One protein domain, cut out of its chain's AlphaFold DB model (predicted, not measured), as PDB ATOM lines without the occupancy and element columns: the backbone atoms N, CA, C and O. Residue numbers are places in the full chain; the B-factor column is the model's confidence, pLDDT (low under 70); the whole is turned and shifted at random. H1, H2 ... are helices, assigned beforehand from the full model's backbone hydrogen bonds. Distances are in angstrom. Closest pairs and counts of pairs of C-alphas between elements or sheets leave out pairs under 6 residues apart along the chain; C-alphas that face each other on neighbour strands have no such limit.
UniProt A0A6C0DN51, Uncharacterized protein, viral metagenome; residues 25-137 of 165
ATOM      1  N   GLY A  25     178.891 247.545 235.791       81.88
ATOM      2  CA  GLY A  25     179.544 248.765 235.297       81.88
ATOM      3  C   GLY A  25     180.791 249.183 236.095       81.88
ATOM      4  O   GLY A  25     181.855 249.347 235.493       81.88
ATOM      5  N   PRO A  26     180.719 249.294 237.436       85.62
ATOM      6  CA  PRO A  26     181.874 249.637 238.269       85.62
ATOM      7  C   PRO A  26     183.033 248.635 238.180       85.62
ATOM      8  O   PRO A  26     184.192 249.043 238.213       85.62
ATOM      9  N   VAL A  27     182.739 247.337 238.035       84.88
ATOM     10  CA  VAL A  27     183.762 246.278 237.947       84.88
ATOM     11  C   VAL A  27     184.541 246.396 236.641       84.88
ATOM     12  O   VAL A  27     185.771 246.421 236.652       84.88
ATOM     13  N   ILE A  28     183.825 246.525 235.521       87.62
ATOM     14  CA  ILE A  28     184.434 246.681 234.195       87.62
ATOM     15  C   ILE A  28     185.250 247.972 234.148       87.62
ATOM     16  O   ILE A  28     186.400 247.958 233.712       87.62
ATOM     17  N   PHE A  29     184.689 249.077 234.646       90.00
ATOM     18  CA  PHE A  29     185.390 250.356 234.704       90.00
ATOM     19  C   PHE A  29     186.679 250.265 235.531       90.00
ATOM     20  O   PHE A  29     187.732 250.708 235.074       90.00
ATOM     21  N   GLY A  30     186.624 249.640 236.712       88.44
ATOM     22  CA  GLY A  30     187.793 249.432 237.565       88.44
ATOM     23  C   GLY A  30     188.874 248.579 236.899       88.44
ATOM     24  O   GLY A  30     190.051 248.931 236.956       88.44
ATOM     25  N   ALA A  31     188.486 247.500 236.213       88.75
ATOM     26  CA  ALA A  31     189.414 246.641 235.479       88.75
ATOM     27  C   ALA A  31     190.103 247.392 234.327       88.75
ATOM     28  O   ALA A  31     191.328 247.349 234.204       88.75
ATOM     29  N   VAL A  32     189.336 248.135 233.521       93.31
ATOM     30  CA  VAL A  32     189.873 248.944 232.414       93.31
ATOM     31  C   VAL A  32     190.825 250.018 232.938       93.31
ATOM     32  O   VAL A  32     191.935 250.155 232.425       93.31
ATOM     33  N   LEU A  33     190.434 250.743 233.989       92.12
ATOM     34  CA  LEU A  33     191.282 251.758 234.609       92.12
ATOM     35  C   LEU A  33     192.587 251.150 235.144       92.12
ATOM     36  O   LEU A  33     193.660 251.713 234.932       92.12
ATOM     37  N   GLY A  34     192.509 249.976 235.779       89.75
ATOM     38  CA  GLY A  34     193.673 249.228 236.250       89.75
ATOM     39  C   GLY A  34     194.643 248.880 235.121       89.75
ATOM     40  O   GLY A  34     195.838 249.144 235.241       89.75
ATOM     41  N   ILE A  35     194.134 248.374 233.993       93.81
ATOM     42  CA  ILE A  35     194.944 248.058 232.806       93.81
ATOM     43  C   ILE A  35     195.641 249.313 232.264       93.81
ATOM     44  O   ILE A  35     196.844 249.274 231.999       93.81
ATOM     45  N   VAL A  36     194.922 250.434 232.138       94.69
ATOM     46  CA  VAL A  36     195.485 251.708 231.655       94.69
ATOM     47  C   VAL A  36     196.627 252.182 232.554       94.69
ATOM     48  O   VAL A  36     197.689 252.563 232.058       94.69
ATOM     49  N   ILE A  37     196.450 252.111 233.876       91.88
ATOM     50  CA  ILE A  37     197.494 252.486 234.836       91.88
ATOM     51  C   ILE A  37     198.699 251.547 234.722       91.88
ATOM     52  O   ILE A  37     199.836 252.016 234.661       91.88
ATOM     53  N   SER A  38     198.490 250.231 234.633       92.25
ATOM     54  CA  SER A  38     199.586 249.272 234.457       92.25
ATOM     55  C   SER A  38     200.362 249.506 233.157       92.25
ATOM     56  O   SER A  38     201.592 249.462 233.166       92.25
ATOM     57  N   MET A  39     199.677 249.824 232.054       94.56
ATOM     58  CA  MET A  39     200.318 250.209 230.790       94.56
ATOM     59  C   MET A  39     201.128 251.501 230.932       94.56
ATOM     60  O   MET A  39     202.242 251.589 230.412       94.56
ATOM     61  N   PHE A  40     200.604 252.491 231.657       93.88
ATOM     62  CA  PHE A  40     201.314 253.738 231.927       93.88
ATOM     63  C   PHE A  40     202.611 253.496 232.714       93.88
ATOM     64  O   PHE A  40     203.670 253.981 232.307       93.88
ATOM     65  N   ILE A  41     202.555 252.690 233.781       91.75
ATOM     66  CA  ILE A  41     203.736 252.314 234.575       91.75
ATOM     67  C   ILE A  41     204.736 251.544 233.708       91.75
ATOM     68  O   ILE A  41     205.926 251.844 233.750       91.75
ATOM     69  N   LEU A  42     204.280 250.595 232.884       93.62
ATOM     70  CA  LEU A  42     205.158 249.837 231.989       93.62
ATOM     71  C   LEU A  42     205.875 250.752 230.988       93.62
ATOM     72  O   LEU A  42     207.078 250.615 230.778       93.62
ATOM     73  N   ASN A  43     205.156 251.704 230.391       93.62
ATOM     74  CA  ASN A  43     205.732 252.677 229.465       93.62
ATOM     75  C   ASN A  43     206.791 253.550 230.156       93.62
ATOM     76  O   ASN A  43     207.877 253.753 229.612       93.62
ATOM     77  N   TRP A  44     206.508 254.022 231.372       92.06
ATOM     78  CA  TRP A  44     207.488 254.736 232.191       92.06
ATOM     79  C   TRP A  44     208.721 253.868 232.486       92.06
ATOM     80  O   TRP A  44     209.849 254.310 232.263       92.06
ATOM     81  N   LEU A  45     208.523 252.601 232.867       91.00
ATOM     82  CA  LEU A  45     209.601 251.656 233.170       91.00
ATOM     83  C   LEU A  45     210.497 251.381 231.947       91.00
ATOM     84  O   LEU A  45     211.718 251.272 232.060       91.00
ATOM     85  N   VAL A  46     209.911 251.301 230.749       90.81
ATOM     86  CA  VAL A  46     210.661 251.147 229.494       90.81
ATOM     87  C   VAL A  46     211.463 252.408 229.178       90.81
ATOM     88  O   VAL A  46     212.617 252.300 228.764       90.81
ATOM     89  N   LYS A  47     210.908 253.602 229.393       90.44
ATOM     90  CA  LYS A  47     211.638 254.857 229.162       90.44
ATOM     91  C   LYS A  47     212.805 255.017 230.130       90.44
ATOM     92  O   LYS A  47     213.920 255.263 229.681       90.44
ATOM     93  N   ILE A  48     212.572 254.797 231.423       88.94
ATOM     94  CA  ILE A  48     213.613 254.944 232.444       88.94
ATOM     95  C   ILE A  48     214.705 253.882 232.293       88.94
ATOM     96  O   ILE A  48     215.865 254.145 232.577       88.94
ATOM     97  N   SER A  49     214.382 252.708 231.735       85.81
ATOM     98  CA  SER A  49     215.371 251.657 231.477       85.81
ATOM     99  C   SER A  49     216.496 252.059 230.522       85.81
ATOM    100  O   SER A  49     217.552 251.434 230.565       85.81
ATOM    101  N   LYS A  50     216.274 253.079 229.684       87.94
ATOM    102  CA  LYS A  50     217.272 253.615 228.750       87.94
ATOM    103  C   LYS A  50     218.250 254.580 229.422       87.94
ATOM    104  O   LYS A  50     219.235 254.965 228.800       87.94
ATOM    105  N   CYS A  51     217.986 254.970 230.665       86.75
ATOM    106  CA  CYS A  51     218.872 255.832 231.416       86.75
ATOM    107  C   CYS A  51     219.989 255.049 232.110       86.75
ATOM    108  O   CYS A  51     219.707 254.053 232.782       86.75
ATOM    109  N   PRO A  52     221.239 255.537 232.055       84.19
ATOM    110  CA  PRO A  52     222.367 254.881 232.712       84.19
ATOM    111  C   PRO A  52     222.246 254.891 234.244       84.19
ATOM    112  O   PRO A  52     222.568 253.894 234.883       84.19
ATOM    113  N   CYS A  53     221.710 255.964 234.843       85.31
ATOM    114  CA  CYS A  53     221.534 256.069 236.298       85.31
ATOM    115  C   CYS A  53     220.401 255.195 236.862       85.31
ATOM    116  O   CYS A  53     220.330 254.978 238.067       85.31
ATOM    117  N   ALA A  54     219.534 254.651 236.004       84.56
ATOM    118  CA  ALA A  54     218.369 253.871 236.413       84.56
ATOM    119  C   ALA A  54     218.630 252.356 236.487       84.56
ATOM    120  O   ALA A  54     217.695 251.572 236.702       84.56
ATOM    121  N   ASN A  55     219.880 251.925 236.280       83.94
ATOM    122  CA  ASN A  55     220.280 250.521 236.308       83.94
ATOM    123  C   ASN A  55     220.537 250.034 237.745       83.94
ATOM    124  O   ASN A  55     221.663 249.720 238.125       83.94
ATOM    125  N   LEU A  56     219.475 250.025 238.548       85.75
ATOM    126  CA  LEU A  56     219.489 249.567 239.936       85.75
ATOM    127  C   LEU A  56     219.043 248.096 240.029       85.75
ATOM    128  O   LEU A  56     218.189 247.681 239.238       85.75
ATOM    129  N   PRO A  57     219.544 247.321 241.010       82.94
ATOM    130  CA  PRO A  57     219.164 245.917 241.182       82.94
ATOM    131  C   PRO A  57     217.666 245.738 241.471       82.94
ATOM    132  O   PRO A  57     217.077 244.728 241.105       82.94
ATOM    133  N   GLU A  58     216.999 246.742 242.045       82.12
ATOM    134  CA  GLU A  58     215.559 246.692 242.339       82.12
ATOM    135  C   GLU A  58     214.681 246.606 241.085       82.12
ATOM    136  O   GLU A  58     213.530 246.189 241.176       82.12
ATOM    137  N   LYS A  59     215.202 247.005 239.919       83.50
ATOM    138  CA  LYS A  59     214.483 246.975 238.639       83.50
ATOM    139  C   LYS A  59     214.221 245.551 238.152       83.50
ATOM    140  O   LYS A  59     213.322 245.345 237.333       83.50
ATOM    141  N   GLU A  60     215.018 244.591 238.611       86.50
ATOM    142  CA  GLU A  60     214.943 243.211 238.156       86.50
ATOM    143  C   GLU A  60     213.540 242.641 238.419       86.50
ATOM    144  O   GLU A  60     212.964 242.818 239.496       86.50
ATOM    145  N   TRP A  61     212.971 241.971 237.416       88.00
ATOM    146  CA  TRP A  61     211.642 241.347 237.439       88.00
ATOM    147  C   TRP A  61     210.435 242.296 237.459       88.00
ATOM    148  O   TRP A  61     209.328 241.853 237.154       88.00
ATOM    149  N   ILE A  62     210.586 243.590 237.777       90.38
ATOM    150  CA  ILE A  62     209.444 244.528 237.828       90.38
ATOM    151  C   ILE A  62     208.724 244.580 236.473       90.38
ATOM    152  O   ILE A  62     207.494 244.602 236.409       90.38
ATOM    153  N   ARG A  63     209.484 244.576 235.376       90.44
ATOM    154  CA  ARG A  63     208.944 244.685 234.019       90.44
ATOM    155  C   ARG A  63     208.127 243.454 233.633       90.44
ATOM    156  O   ARG A  63     207.011 243.581 233.128       90.44
ATOM    157  N   GLU A  64     208.699 242.281 233.858       92.75
ATOM    158  CA  GLU A  64     208.123 240.975 233.557       92.75
ATOM    159  C   GLU A  64     206.841 240.772 234.364       92.75
ATOM    160  O   GLU A  64     205.814 240.367 233.817       92.75
ATOM    161  N   TRP A  65     206.859 241.157 235.641       91.25
ATOM    162  CA  TRP A  65     205.688 241.075 236.504       91.25
ATOM    163  C   TRP A  65     204.557 242.008 236.083       91.25
ATOM    164  O   TRP A  65     203.405 241.578 236.066       91.25
ATOM    165  N   ILE A  66     204.843 243.257 235.704       92.06
ATOM    166  CA  ILE A  66     203.792 244.165 235.215       92.06
ATOM    167  C   ILE A  66     203.155 243.608 233.935       92.06
ATOM    168  O   ILE A  66     201.932 243.650 233.796       92.06
ATOM    169  N   MET A  67     203.950 243.037 233.023       93.31
ATOM    170  CA  MET A  67     203.413 242.367 231.831       93.31
ATOM    171  C   MET A  67     202.507 241.188 232.197       93.31
ATOM    172  O   MET A  67     201.405 241.080 231.658       93.31
ATOM    173  N   PHE A  68     202.926 240.349 233.146       93.62
ATOM    174  CA  PHE A  68     202.107 239.246 233.649       93.62
ATOM    175  C   PHE A  68     200.770 239.736 234.228       93.62
ATOM    176  O   PHE A  68     199.722 239.186 233.893       93.62
ATOM    177  N   ILE A  69     200.779 240.805 235.031       91.88
ATOM    178  CA  ILE A  69     199.561 241.382 235.618       91.88
ATOM    179  C   ILE A  69     198.613 241.921 234.541       91.88
ATOM    180  O   ILE A  69     197.411 241.682 234.631       91.88
ATOM    181  N   ILE A  70     199.123 242.598 233.508       93.69
ATOM    182  CA  ILE A  70     198.289 243.089 232.398       93.69
ATOM    183  C   ILE A  70     197.591 241.920 231.693       93.69
ATOM    184  O   ILE A  70     196.378 241.963 231.492       93.69
ATOM    185  N   ILE A  71     198.333 240.860 231.363       94.12
ATOM    186  CA  ILE A  71     197.776 239.666 230.708       94.12
ATOM    187  C   ILE A  71     196.725 239.005 231.606       94.12
ATOM    188  O   ILE A  71     195.625 238.700 231.148       94.12
ATOM    189  N   TRP A  72     197.031 238.842 232.895       91.12
ATOM    190  CA  TRP A  72     196.111 238.271 233.877       91.12
ATOM    191  C   TRP A  72     194.806 239.074 233.999       91.12
ATOM    192  O   TRP A  72     193.721 238.489 234.024       91.12
ATOM    193  N   GLN A  73     194.886 240.408 234.024       91.31
ATOM    194  CA  GLN A  73     193.722 241.301 234.077       91.31
ATOM    195  C   GLN A  73     192.864 241.203 232.813       91.31
ATOM    196  O   GLN A  73     191.642 241.118 232.911       91.31
ATOM    197  N   ILE A  74     193.486 241.150 231.630       94.00
ATOM    198  CA  ILE A  74     192.772 240.976 230.357       94.00
ATOM    199  C   ILE A  74     192.034 239.633 230.337       94.00
ATOM    200  O   ILE A  74     190.844 239.603 230.031       94.00
ATOM    201  N   ILE A  75     192.701 238.535 230.707       91.31
ATOM    202  CA  ILE A  75     192.075 237.204 230.762       91.31
ATOM    203  C   ILE A  75     190.905 237.209 231.751       91.31
ATOM    204  O   ILE A  75     189.810 236.770 231.410       91.31
ATOM    205  N   SER A  76     191.110 237.761 232.948       88.31
ATOM    206  CA  SER A  76     190.070 237.845 233.981       88.31
ATOM    207  C   SER A  76     188.856 238.649 233.510       88.31
ATOM    208  O   SER A  76     187.720 238.243 233.751       88.31
ATOM    209  N   LEU A  77     189.079 239.756 232.795       90.38
ATOM    210  CA  LEU A  77     188.017 240.587 232.233       90.38
ATOM    211  C   LEU A  77     187.247 239.865 231.119       90.38
ATOM    212  O   LEU A  77     186.018 239.908 231.102       90.38
ATOM    213  N   LEU A  78     187.940 239.170 230.213       90.56
ATOM    214  CA  LEU A  78     187.298 238.386 229.153       90.56
ATOM    215  C   LEU A  78     186.434 237.264 229.732       90.56
ATOM    216  O   LEU A  78     185.295 237.080 229.307       90.56
ATOM    217  N   VAL A  79     186.943 236.553 230.741       88.50
ATOM    218  CA  VAL A  79     186.180 235.510 231.434       88.50
ATOM    219  C   VAL A  79     184.981 236.103 232.171       88.50
ATOM    220  O   VAL A  79     183.897 235.525 232.120       88.50
ATOM    221  N   TYR A  80     185.136 237.259 232.820       87.50
ATOM    222  CA  TYR A  80     184.032 237.957 233.483       87.50
ATOM    223  C   TYR A  80     182.896 238.298 232.508       87.50
ATOM    224  O   TYR A  80     181.730 238.053 232.812       87.50
ATOM    225  N   ILE A  81     183.234 238.805 231.318       88.94
ATOM    226  CA  ILE A  81     182.259 239.115 230.261       88.94
ATOM    227  C   ILE A  81     181.603 237.831 229.733       88.94
ATOM    228  O   ILE A  81     180.389 237.800 229.558       88.94
ATOM    229  N   ALA A  82     182.379 236.763 229.527       88.75
ATOM    230  CA  ALA A  82     181.872 235.487 229.023       88.75
ATOM    231  C   ALA A  82     180.921 234.765 229.999       88.75
ATOM    232  O   ALA A  82     180.094 233.973 229.561       88.75
ATOM    233  N   ASN A  83     181.023 235.035 231.304       85.88
ATOM    234  CA  ASN A  83     180.172 234.446 232.346       85.88
ATOM    235  C   ASN A  83     179.035 235.383 232.784       85.88
ATOM    236  O   ASN A  83     178.653 235.387 233.955       85.88
ATOM    237  N   ASP A  84     178.519 236.219 231.878       85.38
ATOM    238  CA  ASP A  84     177.414 237.152 232.146       85.38
ATOM    239  C   ASP A  84     177.647 238.061 233.374       85.38
ATOM    240  O   ASP A  84     176.719 238.393 234.118       85.38
ATOM    241  N   GLY A  85     178.901 238.451 233.624       80.38
ATOM    242  CA  GLY A  85     179.273 239.310 234.748       80.38
ATOM    243  C   GLY A  85     179.359 238.599 236.102       80.38
ATOM    244  O   GLY A  85     179.374 239.265 237.142       80.38
ATOM    245  N   VAL A  86     179.426 237.265 236.123       79.75
ATOM    246  CA  VAL A  86     179.747 236.499 237.333       79.75
ATOM    247  C   VAL A  86     181.275 236.414 237.491       79.75
ATOM    248  O   VAL A  86     181.958 235.913 236.596       79.75
ATOM    249  N   PRO A  87     181.858 236.885 238.613       74.81
ATOM    250  CA  PRO A  87     183.302 236.816 238.818       74.81
ATOM    251  C   PRO A  87     183.790 235.370 238.957       74.81
ATOM    252  O   PRO A  87     183.259 234.600 239.758       74.81
ATOM    253  N   MET A  88     184.863 235.031 238.233       70.00
ATOM    254  CA  MET A  88     185.440 233.676 238.167       70.00
ATOM    255  C   MET A  88     185.875 233.123 239.540       70.00
ATOM    256  O   MET A  88     185.898 231.911 239.758       70.00
ATOM    257  N   VAL A  89     186.175 234.020 240.487       69.81
ATOM    258  CA  VAL A  89     186.517 233.701 241.885       69.81
ATOM    259  C   VAL A  89     185.391 232.937 242.592       69.81
ATOM    260  O   VAL A  89     185.665 232.109 243.454       69.81
ATOM    261  N   TYR A  90     184.129 233.162 242.221       69.88
ATOM    262  CA  TYR A  90     182.987 232.500 242.861       69.88
ATOM    263  C   TYR A  90     182.637 231.154 242.233       69.88
ATOM    264  O   TYR A  90     181.981 230.332 242.866       69.88
ATOM    265  N   THR A  91     183.067 230.916 240.995       74.12
ATOM    266  CA  THR A  91     182.704 229.711 240.242       74.12
ATOM    267  C   THR A  91     183.717 228.585 240.405       74.12
ATOM    268  O   THR A  91     183.365 227.424 240.218       74.12
ATOM    269  N   ASN A  92     184.980 228.891 240.728       83.31
ATOM    270  CA  ASN A  92     186.034 227.883 240.818       83.31
ATOM    271  C   ASN A  92     187.027 228.187 241.950       83.31
ATOM    272  O   ASN A  92     187.734 229.195 241.922       83.31
ATOM    273  N   ILE A  93     187.129 227.265 242.912       86.56
ATOM    274  CA  ILE A  93     188.017 227.401 244.072       86.56
ATOM    275  C   ILE A  93     189.498 227.515 243.684       86.56
ATOM    276  O   ILE A  93     190.240 228.263 244.316       86.56
ATOM    277  N   VAL A  94     189.928 226.847 242.609       87.50
ATOM    278  CA  VAL A  94     191.314 226.915 242.118       87.50
ATOM    279  C   VAL A  94     191.639 228.330 241.645       87.50
ATOM    280  O   VAL A  94     192.687 228.876 241.980       87.50
ATOM    281  N   VAL A  95     190.710 228.958 240.920       84.75
ATOM    282  CA  VAL A  95     190.861 230.342 240.450       84.75
ATOM    283  C   VAL A  95     190.850 231.315 241.621       84.75
ATOM    284  O   VAL A  95     191.625 232.271 241.621       84.75
ATOM    285  N   ALA A  96     190.005 231.080 242.626       84.12
ATOM    286  CA  ALA A  96     189.962 231.909 243.825       84.12
ATOM    287  C   ALA A  96     191.313 231.915 244.552       84.12
ATOM    288  O   ALA A  96     191.862 232.981 244.831       84.12
ATOM    289  N   VAL A  97     191.890 230.732 244.782       88.62
ATOM    290  CA  VAL A  97     193.210 230.586 245.412       88.62
ATOM    291  C   VAL A  97     194.297 231.248 244.564       88.62
ATOM    292  O   VAL A  97     195.096 232.021 245.093       88.62
ATOM    293  N   LEU A  98     194.298 231.022 243.246       89.25
ATOM    294  CA  LEU A  98     195.266 231.647 242.343       89.25
ATOM    295  C   LEU A  98     195.157 233.179 242.370       89.25
ATOM    296  O   LEU A  98     196.170 233.871 242.420       89.25
ATOM    297  N   SER A  99     193.936 233.715 242.416       87.19
ATOM    298  CA  SER A  99     193.682 235.159 242.484       87.19
ATOM    299  C   SER A  99     194.223 235.777 243.773       87.19
ATOM    300  O   SER A  99     194.786 236.872 243.739       87.19
ATOM    301  N   ILE A 100     194.115 235.072 244.904       88.19
ATOM    302  CA  ILE A 100     194.699 235.505 246.181       88.19
ATOM    303  C   ILE A 100     196.228 235.545 246.076       88.19
ATOM    304  O   ILE A 100     196.834 236.557 246.425       88.19
ATOM    305  N   ILE A 101     196.849 234.491 245.539       91.62
ATOM    306  CA  ILE A 101     198.307 234.422 245.352       91.62
ATOM    307  C   ILE A 101     198.791 235.568 244.456       91.62
ATOM    308  O   ILE A 101     199.708 236.301 244.830       91.62
ATOM    309  N   VAL A 102     198.142 235.775 243.306       91.12
ATOM    310  CA  VAL A 102     198.463 236.870 242.380       91.12
ATOM    311  C   VAL A 102     198.308 238.226 243.066       91.12
ATOM    312  O   VAL A 102     199.156 239.097 242.885       91.12
ATOM    313  N   THR A 103     197.280 238.404 243.897       88.12
ATOM    314  CA  THR A 103     197.064 239.649 244.649       88.12
ATOM    315  C   THR A 103     198.198 239.916 245.639       88.12
ATOM    316  O   THR A 103     198.728 241.025 245.671       88.12
ATOM    317  N   ILE A 104     198.623 238.907 246.404       90.38
ATOM    318  CA  ILE A 104     199.735 239.029 247.361       90.38
ATOM    319  C   ILE A 104     201.034 239.397 246.635       90.38
ATOM    320  O   ILE A 104     201.732 240.332 247.036       90.38
ATOM    321  N   ILE A 105     201.339 238.707 245.533       91.94
ATOM    322  CA  ILE A 105     202.525 238.992 244.713       91.94
ATOM    323  C   ILE A 105     202.449 240.408 244.128       91.94
ATOM    324  O   ILE A 105     203.444 241.133 244.120       91.94
ATOM    325  N   ASN A 106     201.269 240.840 243.680       89.69
ATOM    326  CA  ASN A 106     201.069 242.180 243.140       89.69
ATOM    327  C   ASN A 106     201.342 243.268 244.192       89.69
ATOM    328  O   ASN A 106     202.007 244.254 243.887       89.69
ATOM    329  N   ILE A 107     200.914 243.069 245.443       89.38
ATOM    330  CA  ILE A 107     201.230 243.985 246.551       89.38
ATOM    331  C   ILE A 107     202.749 244.084 246.747       89.38
ATOM    332  O   ILE A 107     203.287 245.189 246.819       89.38
ATOM    333  N   ALA A 108     203.458 242.951 246.766       91.44
ATOM    334  CA  ALA A 108     204.916 242.942 246.881       91.44
ATOM    335  C   ALA A 108     205.596 243.697 245.721       91.44
ATOM    336  O   ALA A 108     206.551 244.443 245.940       91.44
ATOM    337  N   ASN A 109     205.078 243.568 244.498       89.88
ATOM    338  CA  ASN A 109     205.587 244.296 243.335       89.88
ATOM    339  C   ASN A 109     205.327 245.804 243.410       89.88
ATOM    340  O   ASN A 109     206.215 246.584 243.072       89.88
ATOM    341  N   ILE A 110     204.165 246.234 243.901       89.38
ATOM    342  CA  ILE A 110     203.884 247.658 244.133       89.38
ATOM    343  C   ILE A 110     204.887 248.240 245.141       89.38
ATOM    344  O   ILE A 110     205.429 249.322 244.912       89.38
ATOM    345  N   ILE A 111     205.201 247.503 246.212       90.88
ATOM    346  CA  ILE A 111     206.224 247.905 247.191       90.88
ATOM    347  C   ILE A 111     207.604 248.013 246.526       90.88
ATOM    348  O   ILE A 111     208.316 248.991 246.751       90.88
ATOM    349  N   ARG A 112     207.982 247.058 245.668       91.00
ATOM    350  CA  ARG A 112     209.251 247.119 244.919       91.00
ATOM    351  C   ARG A 112     209.332 248.344 244.010       91.00
ATOM    352  O   ARG A 112     210.351 249.026 244.024       91.00
ATOM    353  N   ILE A 113     208.264 248.664 243.278       90.69
ATOM    354  CA  ILE A 113     208.193 249.871 242.434       90.69
ATOM    355  C   ILE A 113     208.354 251.131 243.290       90.69
ATOM    356  O   ILE A 113     209.090 252.041 242.915       90.69
ATOM    357  N   PHE A 114     207.710 251.174 244.457       90.62
ATOM    358  CA  PHE A 114     207.836 252.294 245.385       90.62
ATOM    359  C   PHE A 114     209.279 252.482 245.877       90.62
ATOM    360  O   PHE A 114     209.801 253.598 245.845       90.62
ATOM    361  N   ILE A 115     209.946 251.395 246.279       90.62
ATOM    362  CA  ILE A 115     211.358 251.420 246.695       90.62
ATOM    363  C   ILE A 115     212.255 251.854 245.531       90.62
ATOM    364  O   ILE A 115     213.148 252.676 245.727       90.62
ATOM    365  N   TYR A 116     211.999 251.349 244.323       90.94
ATOM    366  CA  TYR A 116     212.746 251.715 243.123       90.94
ATOM    367  C   TYR A 116     212.653 253.218 242.835       90.94
ATOM    368  O   TYR A 116     213.682 253.874 242.691       90.94
ATOM    369  N   ILE A 117     211.444 253.790 242.846       89.19
ATOM    370  CA  ILE A 117     211.236 255.237 242.672       89.19
ATOM    371  C   ILE A 117     211.957 256.030 243.763       89.19
ATOM    372  O   ILE A 117     212.640 257.007 243.476       89.19
ATOM    373  N   ARG A 118     211.850 255.606 245.025       89.00
ATOM    374  CA  ARG A 118     212.522 256.295 246.129       89.00
ATOM    375  C   ARG A 118     214.040 256.320 245.945       89.00
ATOM    376  O   ARG A 118     214.641 257.375 246.117       89.00
ATOM    377  N   ARG A 119     214.643 255.201 245.544       88.94
ATOM    378  CA  ARG A 119     216.082 255.141 245.265       88.94
ATOM    379  C   ARG A 119     216.488 256.023 244.093       88.94
ATOM    380  O   ARG A 119     217.519 256.677 244.180       88.94
ATOM    381  N   LEU A 120     215.678 256.087 243.035       87.50
ATOM    382  CA  LEU A 120     215.916 256.993 241.904       87.50
ATOM    383  C   LEU A 120     215.946 258.466 242.339       87.50
ATOM    384  O   LEU A 120     216.814 259.215 241.887       87.50
ATOM    385  N   LYS A 121     215.058 258.857 243.264       86.06
ATOM    386  CA  LYS A 121     215.061 260.196 243.876       86.06
ATOM    387  C   LYS A 121     216.278 260.432 244.762       86.06
ATOM    388  O   LYS A 121     216.869 261.500 244.694       86.06
ATOM    389  N   GLU A 122     216.667 259.446 245.568       87.75
ATOM    390  CA  GLU A 122     217.833 259.544 246.458       87.75
ATOM    391  C   GLU A 122     219.139 259.775 245.678       87.75
ATOM    392  O   GLU A 122     219.992 260.536 246.128       87.75
ATOM    393  N   ILE A 123     219.275 259.188 244.484       88.00
ATOM    394  CA  ILE A 123     220.444 259.386 243.610       88.00
ATOM    395  C   ILE A 123     220.315 260.587 242.653       88.00
ATOM    396  O   ILE A 123     221.202 260.783 241.824       88.00
ATOM    397  N   ASN A 124     219.233 261.375 242.731       83.25
ATOM    398  CA  ASN A 124     218.927 262.486 241.817       83.25
ATOM    399  C   ASN A 124     219.051 262.107 240.323       83.25
ATOM    400  O   ASN A 124     219.617 262.855 239.524       83.25
ATOM    401  N   CYS A 125     218.548 260.930 239.936       82.00
ATOM    402  CA  CYS A 125     218.590 260.470 238.545       82.00
ATOM    403  C   CYS A 125     217.562 261.241 237.703       82.00
ATOM    404  O   CYS A 125     216.405 260.839 237.581       82.00
ATOM    405  N   ASP A 126     217.984 262.366 237.123       76.38
ATOM    406  CA  ASP A 126     217.105 263.219 236.324       76.38
ATOM    407  C   ASP A 126     217.079 262.777 234.854       76.38
ATOM    408  O   ASP A 126     217.906 263.152 234.024       76.38
ATOM    409  N   CYS A 127     216.118 261.917 234.535       80.44
ATOM    410  CA  CYS A 127     215.888 261.402 233.184       80.44
ATOM    411  C   CYS A 127     214.861 262.207 232.379       80.44
ATOM    412  O   CYS A 127     214.374 261.722 231.355       80.44
ATOM    413  N   GLY A 128     214.444 263.385 232.860       71.56
ATOM    414  CA  GLY A 128     213.344 264.145 232.254       71.56
ATOM    415  C   GLY A 128     211.978 263.450 232.372       71.56
ATOM    416  O   GLY A 128     211.044 263.769 231.639       71.56
ATOM    417  N   LEU A 129     211.853 262.480 233.285       78.50
ATOM    418  CA  LEU A 129     210.625 261.717 233.565       78.50
ATOM    419  C   LEU A 129     210.028 262.053 234.938       78.50
ATOM    420  O   LEU A 129     209.116 261.364 235.397       78.50
ATOM    421  N   THR A 130     210.503 263.126 235.571       79.88
ATOM    422  CA  THR A 130     210.131 263.563 236.925       79.88
ATOM    423  C   THR A 130     208.624 263.720 237.112       79.88
ATOM    424  O   THR A 130     208.088 263.336 238.148       79.88
ATOM    425  N   LEU A 131     207.900 264.208 236.099       83.19
ATOM    426  CA  LEU A 131     206.440 264.338 236.166       83.19
ATOM    427  C   LEU A 131     205.733 262.973 236.202       83.19
ATOM    428  O   LEU A 131     204.826 262.776 237.009       83.19
ATOM    429  N   GLN A 132     206.158 262.019 235.364       86.06
ATOM    430  CA  GLN A 132     205.581 260.669 235.339       86.06
ATOM    431  C   GLN A 132     205.913 259.903 236.619       86.06
ATOM    432  O   GLN A 132     205.049 259.253 237.199       86.06
ATOM    433  N   GLU A 133     207.154 260.022 237.080       86.12
ATOM    434  CA  GLU A 133     207.621 259.417 238.319       86.12
ATOM    435  C   GLU A 133     206.853 259.951 239.533       86.12
ATOM    436  O   GLU A 133     206.361 259.170 240.347       86.12
ATOM    437  N   ASN A 134     206.681 261.274 239.634       87.81
ATOM    438  CA  ASN A 134     205.897 261.888 240.701       87.81
ATOM    439  C   ASN A 134     204.436 261.446 240.649       87.81
ATOM    440  O   ASN A 134     203.868 261.121 241.690       87.81
ATOM    441  N   PHE A 135     203.839 261.377 239.458       90.00
ATOM    442  CA  PHE A 135     202.479 260.870 239.301       90.00
ATOM    443  C   PHE A 135     202.346 259.432 239.823       90.00
ATOM    444  O   PHE A 135     201.458 259.165 240.631       90.00
ATOM    445  N   ILE A 136     203.248 258.524 239.432       88.94
ATOM    446  CA  ILE A 136     203.234 257.127 239.898       88.94
ATOM    447  C   ILE A 136     203.443 257.068 241.413       88.94
ATOM    448  O   ILE A 136     202.727 256.346 242.102       88.94
ATOM    449  N   TYR A 137     204.371 257.860 241.948       89.31
ATOM    450  CA  TYR A 137     204.651 257.924 243.380       89.31
ATOM    451  C   TYR A 137     203.417 258.330 244.200       89.31
ATOM    452  O   TYR A 137     203.036 257.625 245.136       89.31
TER     453      TYR A 137
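What this domain is: This is residues 25 to 137 of the 165 residues of an uncharacterized protein of viral metagenome (UniProt A0A6C0DN51). Two long helices, H1 and H2, lie side by side as a hairpin, and the longest helix, H4, crosses over H2 on one side of that pair. At one end of the long axis the short H3 sits in the turn from H2 to H4; toward the other end H5 folds back after H4, toward the last part of H1. The printed part has 113 residues with five named helices, in the order H1, H2, H3, H4, H5, and no named strand; the class is all helix. It is only just loose, close to compact, with a radius of gyration of the C-alphas of 16.3 A, and it spans 49 by 25 by 18 A, only just elongated.

Where its parts are: H1 is residues 25 to 48, 34.7 A long, and begins at C-alpha 25 at (179.544, 248.765, 235.297). H2 is residues 62 to 82, 30.3 A long. H3 is residues 88 to 91, 5.2 A. H4 is residues 93 to 122, 43.9 A long, from C-alpha 93 at (188.017, 227.401, 244.072). H5 is residues 130 to 137, 10.2 A, and ends at C-alpha 137 at (204.651, 257.924, 243.380).

How they stand to each other: H2 and H4 are the hubs, touching three other helices each. H1 and H2 touch and form a helical hairpin, at a shallow tilt of 21 degrees, opposite ways; their closest C-alphas, those of Ile 35 and Ile 70, are 6.0 A apart. H2, with residues 62 to 69 alone, touches residues 106 to 113 of H4; the closest C-alphas, of Ile 62 and Asn 109, are 6.7 A apart. These two run opposite ways at a tilt of 36 degrees, only just steep. H2 and H3 only just touch, with 3 pairs of C-alphas within 8 A, the closest being Tyr 80 and Met 88 at 6.5 A. H3 and H4 touch only at the corner, where the C-alphas of Val 89 and Ala 96 come closest, at 4.3 A. H4 and H5 form a helical hairpin at a steep tilt of 39 degrees, opposite ways; they only just touch, with 3 pairs within 8 A, the closest C-alphas being those of Phe 114 and Tyr 137, 6.8 A apart. H5 also only just touches H1, with 3 pairs, at a steep tilt of 44 degrees, opposite ways; the closest C-alphas are those of Trp 44 and Gln 132, 7.0 A apart. The helix packing is mostly crossed: one of these four tilts is shallow. H1 and H4 are apart. In H1, H2, H4 and H5 every O i to N i+4 pair is within hydrogen-bond range; H3 is too short for such a pair.

The domain as a whole: The two C-alphas farthest apart are those of Asp 84 and Ile 123, 49.8 A. The printed part has no cut. The link from H1 to H2, residues 49 to 61, is long; those from H2 to H3 and from H3 to H4 are tight, and that from H4 to H5 is short. The mean pLDDT of the printed part is 87.6, and residues 89 to 90 are under 70.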